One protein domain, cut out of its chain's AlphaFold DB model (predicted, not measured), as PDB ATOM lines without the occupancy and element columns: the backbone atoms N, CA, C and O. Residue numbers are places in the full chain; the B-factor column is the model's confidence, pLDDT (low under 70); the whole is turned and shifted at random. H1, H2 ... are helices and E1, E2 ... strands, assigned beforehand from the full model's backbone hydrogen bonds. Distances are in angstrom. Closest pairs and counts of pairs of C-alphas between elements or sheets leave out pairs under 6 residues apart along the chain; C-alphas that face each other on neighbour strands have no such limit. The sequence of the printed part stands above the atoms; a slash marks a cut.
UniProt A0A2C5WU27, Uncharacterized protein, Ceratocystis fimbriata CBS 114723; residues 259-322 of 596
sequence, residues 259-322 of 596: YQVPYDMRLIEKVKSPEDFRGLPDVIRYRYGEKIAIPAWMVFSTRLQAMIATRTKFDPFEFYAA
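This is residues 259 to 322 of the 596 residues of an uncharacterized protein of Ceratocystis fimbriata CBS 114723 (UniProt A0A2C5WU27). A two-stranded hairpin, E1 and E2, makes one end of an elongated body, and a loose cluster of short helices makes the rest, with H2 packed on H3 and H4. H1 and H5 lie on opposite sides of that cluster, and residues 259 to 260 pair beside E1 as a short third run. The printed part has 64 residues with five named helices and two named strands, in the order H1, H2, E1, E2, H3, H4, H5; the sheet has the order E1 - E2, antiparallel, and the class is mixed, helices and strands. It is only just loose, close to compact, with a radius of gyration of the C-alphas of 12.9 A and spans of 43 by 25 by 17 A.

Strand E1 is residues 283 to 287, 13.1 A long, and starts with C-alpha 283 at (-36.853, 12.457, -27.633). E2 is residues 290 to 294, 12.8 A. H3 follows as residues 296 to 299, 5.3 A, and H4 as residues 301 to 309, 12.1 A. H2 is residues 274 to 279, 10.1 A. H1 is residues 265 to 269, 6.4 A, from C-alpha 265 at (-44.792, 6.419, -23.411). H5 is residues 316 to 321, 8.6 A, ending with C-alpha 321 at (-22.218, 13.804, -14.506).

E1 and E2 are a hairpin, antiparallel at 150 degrees, with N 285 and O 292 at 2.8 A and N 292 and O 285 at 2.7 A, within hydrogen-bond range. Residues 259 to 260 pair antiparallel with residues 285 to 286 of E1. The closest C-alphas of E1 and H3, those of Val 283 and Ala 296, are 5.6 A apart. H2 and H3 touch, closest at the C-alphas of Phe 277 and Trp 297, 5.6 A. H2 and H4 touch, closest at the C-alphas of Pro 274 and Leu 304, 5.8 A, at a steep tilt of 43 degrees, opposite ways. H2 and H5 are close but not clearly touching, with the C-alphas of Glu 275 and Phe 319 at 7.4 A. H1 and H2 are near each other, their closest C-alphas 8.1 A apart. H1 and H5 are apart. In H1, H4 and H5 each O i to N i+4 pair is within hydrogen-bond range; H2 has 0 of 2, but 3 of 3 O i to N i+3 pairs, and H3 is too short for an O i to N i+4 pair.

The two C-alphas farthest apart, those of Tyr 288 and Thr 312, are 43.0 A apart. The printed part has no cut and no long link; H4 to H5, six residues, is short and the other links are tight. The mean pLDDT of the printed part is 85.7, with residues 312, 317 and 321 to 322 under 70.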
ATOM      1  N   TYR A 259     -41.678  20.653 -34.347       88.00
ATOM      2  CA  TYR A 259     -42.409  19.382 -34.390       88.00
ATOM      3  C   TYR A 259     -41.757  18.345 -33.469       88.00
ATOM      4  O   TYR A 259     -40.617  17.939 -33.687       88.00
ATOM      5  N   GLN A 260     -42.467  17.884 -32.439       88.81
ATOM      6  CA  GLN A 260     -41.990  16.795 -31.583       88.81
ATOM      7  C   GLN A 260     -42.464  15.453 -32.137       88.81
ATOM      8  O   GLN A 260     -43.663  15.237 -32.301       88.81
ATOM      9  N   VAL A 261     -41.533  14.527 -32.372       88.44
ATOM     10  CA  VAL A 261     -41.889  13.158 -32.749       88.44
ATOM     11  C   VAL A 261     -42.587  12.495 -31.559       88.44
ATOM     12  O   VAL A 261     -42.054  12.560 -30.444       88.44
ATOM     13  N   PRO A 262     -43.752  11.851 -31.761       88.06
ATOM     14  CA  PRO A 262     -44.418  11.101 -30.708       88.06
ATOM     15  C   PRO A 262     -43.462  10.098 -30.059       88.06
ATOM     16  O   PRO A 262     -42.834   9.278 -30.734       88.06
ATOM     17  N   TYR A 263     -43.347  10.190 -28.739       89.19
ATOM     18  CA  TYR A 263     -42.490   9.326 -27.941       89.19
ATOM     19  C   TYR A 263     -43.291   8.129 -27.428       89.19
ATOM     20  O   TYR A 263     -44.434   8.298 -26.998       89.19
ATOM     21  N   ASP A 264     -42.717   6.924 -27.454       88.88
ATOM     22  CA  ASP A 264     -43.392   5.739 -26.915       88.88
ATOM     23  C   ASP A 264     -43.440   5.798 -25.381       88.88
ATOM     24  O   ASP A 264     -42.500   5.421 -24.676       88.88
ATOM     25  N   MET A 265     -44.570   6.270 -24.851       88.38
ATOM     26  CA  MET A 265     -44.792   6.419 -23.411       88.38
ATOM     27  C   MET A 265     -44.736   5.088 -22.648       88.38
ATOM     28  O   MET A 265     -44.429   5.096 -21.455       88.38
ATOM     29  N   ARG A 266     -44.899   3.937 -23.322       89.38
ATOM     30  CA  ARG A 266     -44.745   2.606 -22.702       89.38
ATOM     31  C   ARG A 266     -43.322   2.367 -22.203       89.38
ATOM     32  O   ARG A 266     -43.105   1.536 -21.323       89.38
ATOM     33  N   LEU A 267     -42.336   3.058 -22.778       89.81
ATOM     34  CA  LEU A 267     -40.955   3.019 -22.302       89.81
ATOM     35  C   LEU A 267     -40.815   3.778 -20.981       89.81
ATOM     36  O   LEU A 267     -40.162   3.283 -20.068       89.81
ATOM     37  N   ILE A 268     -41.499   4.919 -20.848       90.00
ATOM     38  CA  ILE A 268     -41.526   5.722 -19.618       90.00
ATOM     39  C   ILE A 268     -42.242   4.981 -18.489       90.00
ATOM     40  O   ILE A 268     -41.800   5.009 -17.346       90.00
ATOM     41  N   GLU A 269     -43.322   4.269 -18.800       90.12
ATOM     42  CA  GLU A 269     -44.054   3.447 -17.830       90.12
ATOM     43  C   GLU A 269     -43.210   2.306 -17.251       90.12
ATOM     44  O   GLU A 269     -43.385   1.945 -16.089       90.12
ATOM     45  N   LYS A 270     -42.264   1.772 -18.032       90.62
ATOM     46  CA  LYS A 270     -41.360   0.695 -17.606       90.62
ATOM     47  C   LYS A 270     -40.202   1.169 -16.728       90.62
ATOM     48  O   LYS A 270     -39.533   0.315 -16.147       90.62
ATOM     49  N   VAL A 271     -39.965   2.476 -16.619       92.94
ATOM     50  CA  VAL A 271     -38.923   3.044 -15.751       92.94
ATOM     51  C   VAL A 271     -39.302   2.806 -14.288       92.94
ATOM     52  O   VAL A 271     -40.333   3.293 -13.816       92.94
ATOM     53  N   LYS A 272     -38.454   2.062 -13.568       93.06
ATOM     54  CA  LYS A 272     -38.617   1.724 -12.142       93.06
ATOM     55  C   LYS A 272     -37.584   2.401 -11.250       93.06
ATOM     56  O   LYS A 272     -37.793   2.498 -10.044       93.06
ATOM     57  N   SER A 273     -36.490   2.879 -11.828       91.88
ATOM     58  CA  SER A 273     -35.414   3.585 -11.147       91.88
ATOM     59  C   SER A 273     -34.920   4.785 -11.970       91.88
ATOM     60  O   SER A 273     -35.063   4.779 -13.193       91.88
ATOM     61  N   PRO A 274     -34.350   5.830 -11.339       89.62
ATOM     62  CA  PRO A 274     -33.745   6.950 -12.058       89.62
ATOM     63  C   PRO A 274     -32.719   6.514 -13.117       89.62
ATOM     64  O   PRO A 274     -32.660   7.096 -14.195       89.62
ATOM     65  N   GLU A 275     -31.945   5.458 -12.855       89.94
ATOM     66  CA  GLU A 275     -30.929   4.939 -13.775       89.94
ATOM     67  C   GLU A 275     -31.529   4.392 -15.075       89.94
ATOM     68  O   GLU A 275     -30.889   4.487 -16.124       89.94
ATOM     69  N   ASP A 276     -32.773   3.897 -15.041       90.44
ATOM     70  CA  ASP A 276     -33.462   3.384 -16.229       90.44
ATOM     71  C   ASP A 276     -33.645   4.475 -17.294       90.44
ATOM     72  O   ASP A 276     -33.681   4.168 -18.486       90.44
ATOM     73  N   PHE A 277     -33.676   5.757 -16.899       89.81
ATOM     74  CA  PHE A 277     -33.743   6.872 -17.846       89.81
ATOM     75  C   PHE A 277     -32.521   6.965 -18.768       89.81
ATOM     76  O   PHE A 277     -32.631   7.544 -19.847       89.81
ATOM     77  N   ARG A 278     -31.369   6.392 -18.392       84.31
ATOM     78  CA  ARG A 278     -30.178   6.341 -19.261       84.31
ATOM     79  C   ARG A 278     -30.328   5.342 -20.404       84.31
ATOM     80  O   ARG A 278     -29.697   5.501 -21.442       84.31
ATOM     81  N   GLY A 279     -31.138   4.306 -20.203       86.19
ATOM     82  CA  GLY A 279     -31.435   3.304 -21.227       86.19
ATOM     83  C   GLY A 279     -32.538   3.736 -22.190       86.19
ATOM     84  O   GLY A 279     -32.837   3.008 -23.136       86.19
ATOM     85  N   LEU A 280     -33.162   4.890 -21.943       89.94
ATOM     86  CA  LEU A 280     -34.239   5.387 -22.773       89.94
ATOM     87  C   LEU A 280     -33.708   6.048 -24.053       89.94
ATOM     88  O   LEU A 280     -32.698   6.751 -24.018       89.94
ATOM     89  N   PRO A 281     -34.415   5.869 -25.178       90.62
ATOM     90  CA  PRO A 281     -34.103   6.551 -26.425       90.62
ATOM     91  C   PRO A 281     -34.336   8.055 -26.278       90.62
ATOM     92  O   PRO A 281     -35.226   8.483 -25.542       90.62
ATOM     93  N   ASP A 282     -33.582   8.861 -27.018       90.50
ATOM     94  CA  ASP A 282     -33.775  10.309 -27.018       90.50
ATOM     95  C   ASP A 282     -35.132  10.705 -27.604       90.50
ATOM     96  O   ASP A 282     -35.645  10.104 -28.553       90.50
ATOM     97  N   VAL A 283     -35.693  11.781 -27.066       89.88
ATOM     98  CA  VAL A 283     -36.853  12.457 -27.633       89.88
ATOM     99  C   VAL A 283     -36.391  13.257 -28.843       89.88
ATOM    100  O   VAL A 283     -35.575  14.172 -28.733       89.88
ATOM    101  N   ILE A 284     -36.938  12.929 -30.011       91.69
ATOM    102  CA  ILE A 284     -36.632  13.642 -31.247       91.69
ATOM    103  C   ILE A 284     -37.590  14.813 -31.426       91.69
ATOM    104  O   ILE A 284     -38.813  14.668 -31.377       91.69
ATOM    105  N   ARG A 285     -37.020  15.984 -31.679       90.94
ATOM    106  CA  ARG A 285     -37.724  17.217 -32.021       90.94
ATOM    107  C   ARG A 285     -37.152  17.753 -33.320       90.94
ATOM    108  O   ARG A 285     -35.974  17.574 -33.589       90.94
ATOM    109  N   TYR A 286     -37.967  18.411 -34.117       90.19
ATOM    110  CA  TYR A 286     -37.536  19.144 -35.292       90.19
ATOM    111  C   TYR A 286     -37.808  20.622 -35.069       90.19
ATOM    112  O   TYR A 286     -38.858  20.969 -34.531       90.19
ATOM    113  N   ARG A 287     -36.878  21.484 -35.474       88.44
ATOM    114  CA  ARG A 287     -37.040  22.939 -35.461       88.44
ATOM    115  C   ARG A 287     -36.673  23.469 -36.839       88.44
ATOM    116  O   ARG A 287     -35.528  23.309 -37.242       88.44
ATOM    117  N   TYR A 288     -37.624  24.036 -37.582       89.88
ATOM    118  CA  TYR A 288     -37.406  24.449 -38.980       89.88
ATOM    119  C   TYR A 288     -36.769  23.337 -39.844       89.88
ATOM    120  O   TYR A 288     -35.858  23.564 -40.639       89.88
ATOM    121  N   GLY A 289     -37.219  22.093 -39.653       85.00
ATOM    122  CA  GLY A 289     -36.696  20.904 -40.334       85.00
ATOM    123  C   GLY A 289     -35.365  20.358 -39.801       85.00
ATOM    124  O   GLY A 289     -34.942  19.287 -40.236       85.00
ATOM    125  N   GLU A 290     -34.718  21.026 -38.844       85.56
ATOM    126  CA  GLU A 290     -33.491  20.546 -38.208       85.56
ATOM    127  C   GLU A 290     -33.807  19.572 -37.069       85.56
ATOM    128  O   GLU A 290     -34.563  19.901 -36.155       85.56
ATOM    129  N   LYS A 291     -33.229  18.365 -37.118       90.31
ATOM    130  CA  LYS A 291     -33.426  17.319 -36.106       90.31
ATOM    131  C   LYS A 291     -32.597  17.611 -34.851       90.31
ATOM    132  O   LYS A 291     -31.374  17.623 -34.895       90.31
ATOM    133  N   ILE A 292     -33.275  17.710 -33.718       88.94
ATOM    134  CA  ILE A 292     -32.729  17.872 -32.372       88.94
ATOM    135  C   ILE A 292     -33.045  16.598 -31.580       88.94
ATOM    136  O   ILE A 292     -34.209  16.223 -31.426       88.94
ATOM    137  N   ALA A 293     -32.016  15.922 -31.073       89.56
ATOM    138  CA  ALA A 293     -32.168  14.810 -30.138       89.56
ATOM    139  C   ALA A 293     -32.010  15.338 -28.707       89.56
ATOM    140  O   ALA A 293     -30.996  15.955 -28.385       89.56
ATOM    141  N   ILE A 294     -33.026  15.134 -27.870       87.88
ATOM    142  CA  ILE A 294     -33.018  15.543 -26.466       87.88
ATOM    143  C   ILE A 294     -33.046  14.286 -25.596       87.88
ATOM    144  O   ILE A 294     -33.971  13.487 -25.748       87.88
ATOM    145  N   PRO A 295     -32.104  14.115 -24.654       88.94
ATOM    146  CA  PRO A 295     -32.135  12.995 -23.723       88.94
ATOM    147  C   PRO A 295     -33.486  12.869 -23.014       88.94
ATOM    148  O   PRO A 295     -34.033  13.857 -22.519       88.94
ATOM    149  N   ALA A 296     -34.029  11.650 -22.930       88.75
ATOM    150  CA  ALA A 296     -35.348  11.414 -22.333       88.75
ATOM    151  C   ALA A 296     -35.453  11.951 -20.899       88.75
ATOM    152  O   ALA A 296     -36.470  12.530 -20.523       88.75
ATOM    153  N   TRP A 297     -34.380  11.829 -20.114       90.38
ATOM    154  CA  TRP A 297     -34.333  12.331 -18.741       90.38
ATOM    155  C   TRP A 297     -34.546  13.851 -18.640       90.38
ATOM    156  O   TRP A 297     -35.125  14.311 -17.659       90.38
ATOM    157  N   MET A 298     -34.143  14.629 -19.655       87.12
ATOM    158  CA  MET A 298     -34.376  16.080 -19.689       87.12
ATOM    159  C   MET A 298     -35.845  16.407 -19.959       87.12
ATOM    160  O   MET A 298     -36.388  17.343 -19.378       87.12
ATOM    161  N   VAL A 299     -36.500  15.642 -20.836       88.31
ATOM    162  CA  VAL A 299     -37.912  15.862 -21.187       88.31
ATOM    163  C   VAL A 299     -38.846  15.391 -20.073       88.31
ATOM    164  O   VAL A 299     -39.861  16.027 -19.807       88.31
ATOM    165  N   PHE A 300     -38.493  14.303 -19.392       90.56
ATOM    166  CA  PHE A 300     -39.284  13.697 -18.320       90.56
ATOM    167  C   PHE A 300     -38.722  14.012 -16.922       90.56
ATOM    168  O   PHE A 300     -38.833  13.200 -15.998       90.56
ATOM    169  N   SER A 301     -38.143  15.204 -16.756       86.69
ATOM    170  CA  SER A 301     -37.455  15.643 -15.536       86.69
ATOM    171  C   SER A 301     -38.339  15.597 -14.287       86.69
ATOM    172  O   SER A 301     -37.874  15.172 -13.235       86.69
ATOM    173  N   THR A 302     -39.628  15.929 -14.393       83.50
ATOM    174  CA  THR A 302     -40.576  15.851 -13.266       83.50
ATOM    175  C   THR A 302     -40.730  14.424 -12.735       83.50
ATOM    176  O   THR A 302     -40.741  14.207 -11.524       83.50
ATOM    177  N   ARG A 303     -40.808  13.424 -13.626       88.31
ATOM    178  CA  ARG A 303     -40.908  12.011 -13.222       88.31
ATOM    179  C   ARG A 303     -39.592  11.524 -12.623       88.31
ATOM    180  O   ARG A 303     -39.617  10.836 -11.608       88.31
ATOM    181  N   LEU A 304     -38.462  11.918 -13.211       88.56
ATOM    182  CA  LEU A 304     -37.137  11.649 -12.654       88.56
ATOM    183  C   LEU A 304     -37.008  12.223 -11.232       88.56
ATOM    184  O   LEU A 304     -36.658  11.487 -10.317       88.56
ATOM    185  N   GLN A 305     -37.356  13.494 -11.023       82.56
ATOM    186  CA  GLN A 305     -37.300  14.154  -9.713       82.56
ATOM    187  C   GLN A 305     -38.169  13.454  -8.666       82.56
ATOM    188  O   GLN A 305     -37.700  13.215  -7.556       82.56
ATOM    189  N   ALA A 306     -39.394  13.051  -9.022       86.06
ATOM    190  CA  ALA A 306     -40.257  12.287  -8.120       86.06
ATOM    191  C   ALA A 306     -39.610  10.957  -7.689       86.06
ATOM    192  O   ALA A 306     -39.682  10.572  -6.525       86.06
ATOM    193  N   MET A 307     -38.926  10.270  -8.609       88.12
ATOM    194  CA  MET A 307     -38.227   9.018  -8.302       88.12
ATOM    195  C   MET A 307     -36.991   9.245  -7.428       88.12
ATOM    196  O   MET A 307     -36.752   8.469  -6.503       88.12
ATOM    197  N   ILE A 308     -36.244  10.322  -7.676       88.19
ATOM    198  CA  ILE A 308     -35.096  10.731  -6.857       88.19
ATOM    199  C   ILE A 308     -35.540  11.041  -5.423       88.19
ATOM    200  O   ILE A 308     -34.947  10.520  -4.483       88.19
ATOM    201  N   ALA A 309     -36.620  11.809  -5.254       81.31
ATOM    202  CA  ALA A 309     -37.132  12.214  -3.943       81.31
ATOM    203  C   ALA A 309     -37.494  11.020  -3.042       81.31
ATOM    204  O   ALA A 309     -37.343  11.081  -1.825       81.31
ATOM    205  N   THR A 310     -37.925   9.901  -3.630       83.00
ATOM    206  CA  THR A 310     -38.269   8.682  -2.876       83.00
ATOM    207  C   THR A 310     -37.066   7.805  -2.506       83.00
ATOM    208  O   THR A 310     -37.239   6.766  -1.864       83.00
ATOM    209  N   ARG A 311     -35.838   8.179  -2.895       81.69
ATOM    210  CA  ARG A 311     -34.646   7.334  -2.758       81.69
ATOM    211  C   ARG A 311     -33.591   7.992  -1.866       81.69
ATOM    212  O   ARG A 311     -32.851   8.871  -2.279       81.69
ATOM    213  N   THR A 312     -33.436   7.463  -0.655       67.31
ATOM    214  CA  THR A 312     -32.525   7.980   0.388       67.31
ATOM    215  C   THR A 312     -31.024   7.852   0.095       67.31
ATOM    216  O   THR A 312     -30.213   8.320   0.885       67.31
ATOM    217  N   LYS A 313     -30.621   7.200  -1.005       77.06
ATOM    218  CA  LYS A 313     -29.207   6.961  -1.371       77.06
ATOM    219  C   LYS A 313     -28.901   7.241  -2.843       77.06
ATOM    220  O   LYS A 313     -27.959   6.673  -3.386       77.06
ATOM    221  N   PHE A 314     -29.733   8.029  -3.512       80.81
ATOM    222  CA  PHE A 314     -29.471   8.401  -4.895       80.81
ATOM    223  C   PHE A 314     -28.670   9.695  -4.943       80.81
ATOM    224  O   PHE A 314     -29.113  10.692  -4.379       80.81
ATOM    225  N   ASP A 315     -27.525   9.674  -5.622       78.06
ATOM    226  CA  ASP A 315     -26.752  10.879  -5.897       78.06
ATOM    227  C   ASP A 315     -27.178  11.465  -7.259       78.06
ATOM    228  O   ASP A 315     -26.828  10.921  -8.315       78.06
ATOM    229  N   PRO A 316     -27.954  12.565  -7.280       70.25
ATOM    230  CA  PRO A 316     -28.344  13.208  -8.526       70.25
ATOM    231  C   PRO A 316     -27.141  13.757  -9.301       70.25
ATOM    232  O   PRO A 316     -27.207  13.839 -10.526       70.25
ATOM    233  N   PHE A 317     -26.030  14.088  -8.640       68.50
ATOM    234  CA  PHE A 317     -24.842  14.613  -9.308       68.50
ATOM    235  C   PHE A 317     -24.124  13.524 -10.101       68.50
ATOM    236  O   PHE A 317     -23.817  13.742 -11.271       68.50
ATOM    237  N   GLU A 318     -23.969  12.321  -9.540       74.31
ATOM    238  CA  GLU A 318     -23.469  11.157 -10.289       74.31
ATOM    239  C   GLU A 318     -24.395  10.812 -11.468       74.31
ATOM    240  O   GLU A 318     -23.945  10.383 -12.541       74.31
ATOM    241  N   PHE A 319     -25.703  11.041 -11.306       79.25
ATOM    242  CA  PHE A 319     -26.661  10.830 -12.380       79.25
ATOM    243  C   PHE A 319     -26.412  11.753 -13.580       79.25
ATOM    244  O   PHE A 319     -26.334  11.251 -14.707       79.25
ATOM    245  N   TYR A 320     -26.260  13.059 -13.335       76.31
ATOM    246  CA  TYR A 320     -26.068  14.081 -14.370       76.31
ATOM    247  C   TYR A 320     -24.631  14.166 -14.906       76.31
ATOM    248  O   TYR A 320     -24.445  14.581 -16.047       76.31
ATOM    249  N   ALA A 321     -23.629  13.767 -14.117       65.56
ATOM    250  CA  ALA A 321     -22.218  13.804 -14.506       65.56
ATOM    251  C   ALA A 321     -21.812  12.658 -15.447       65.56
ATOM    252  O   ALA A 321     -20.776  12.737 -16.106       65.56
ATOM    253  N   ALA A 322     -22.605  11.586 -15.538       57.72
ATOM    254  CA  ALA A 322     -22.309  10.527 -16.493       57.72
ATOM    255  C   ALA A 322     -22.550  11.010 -17.931       57.72
ATOM    256  O   ALA A 322     -23.571  11.650 -18.198       57.72
TER     257      ALA A 322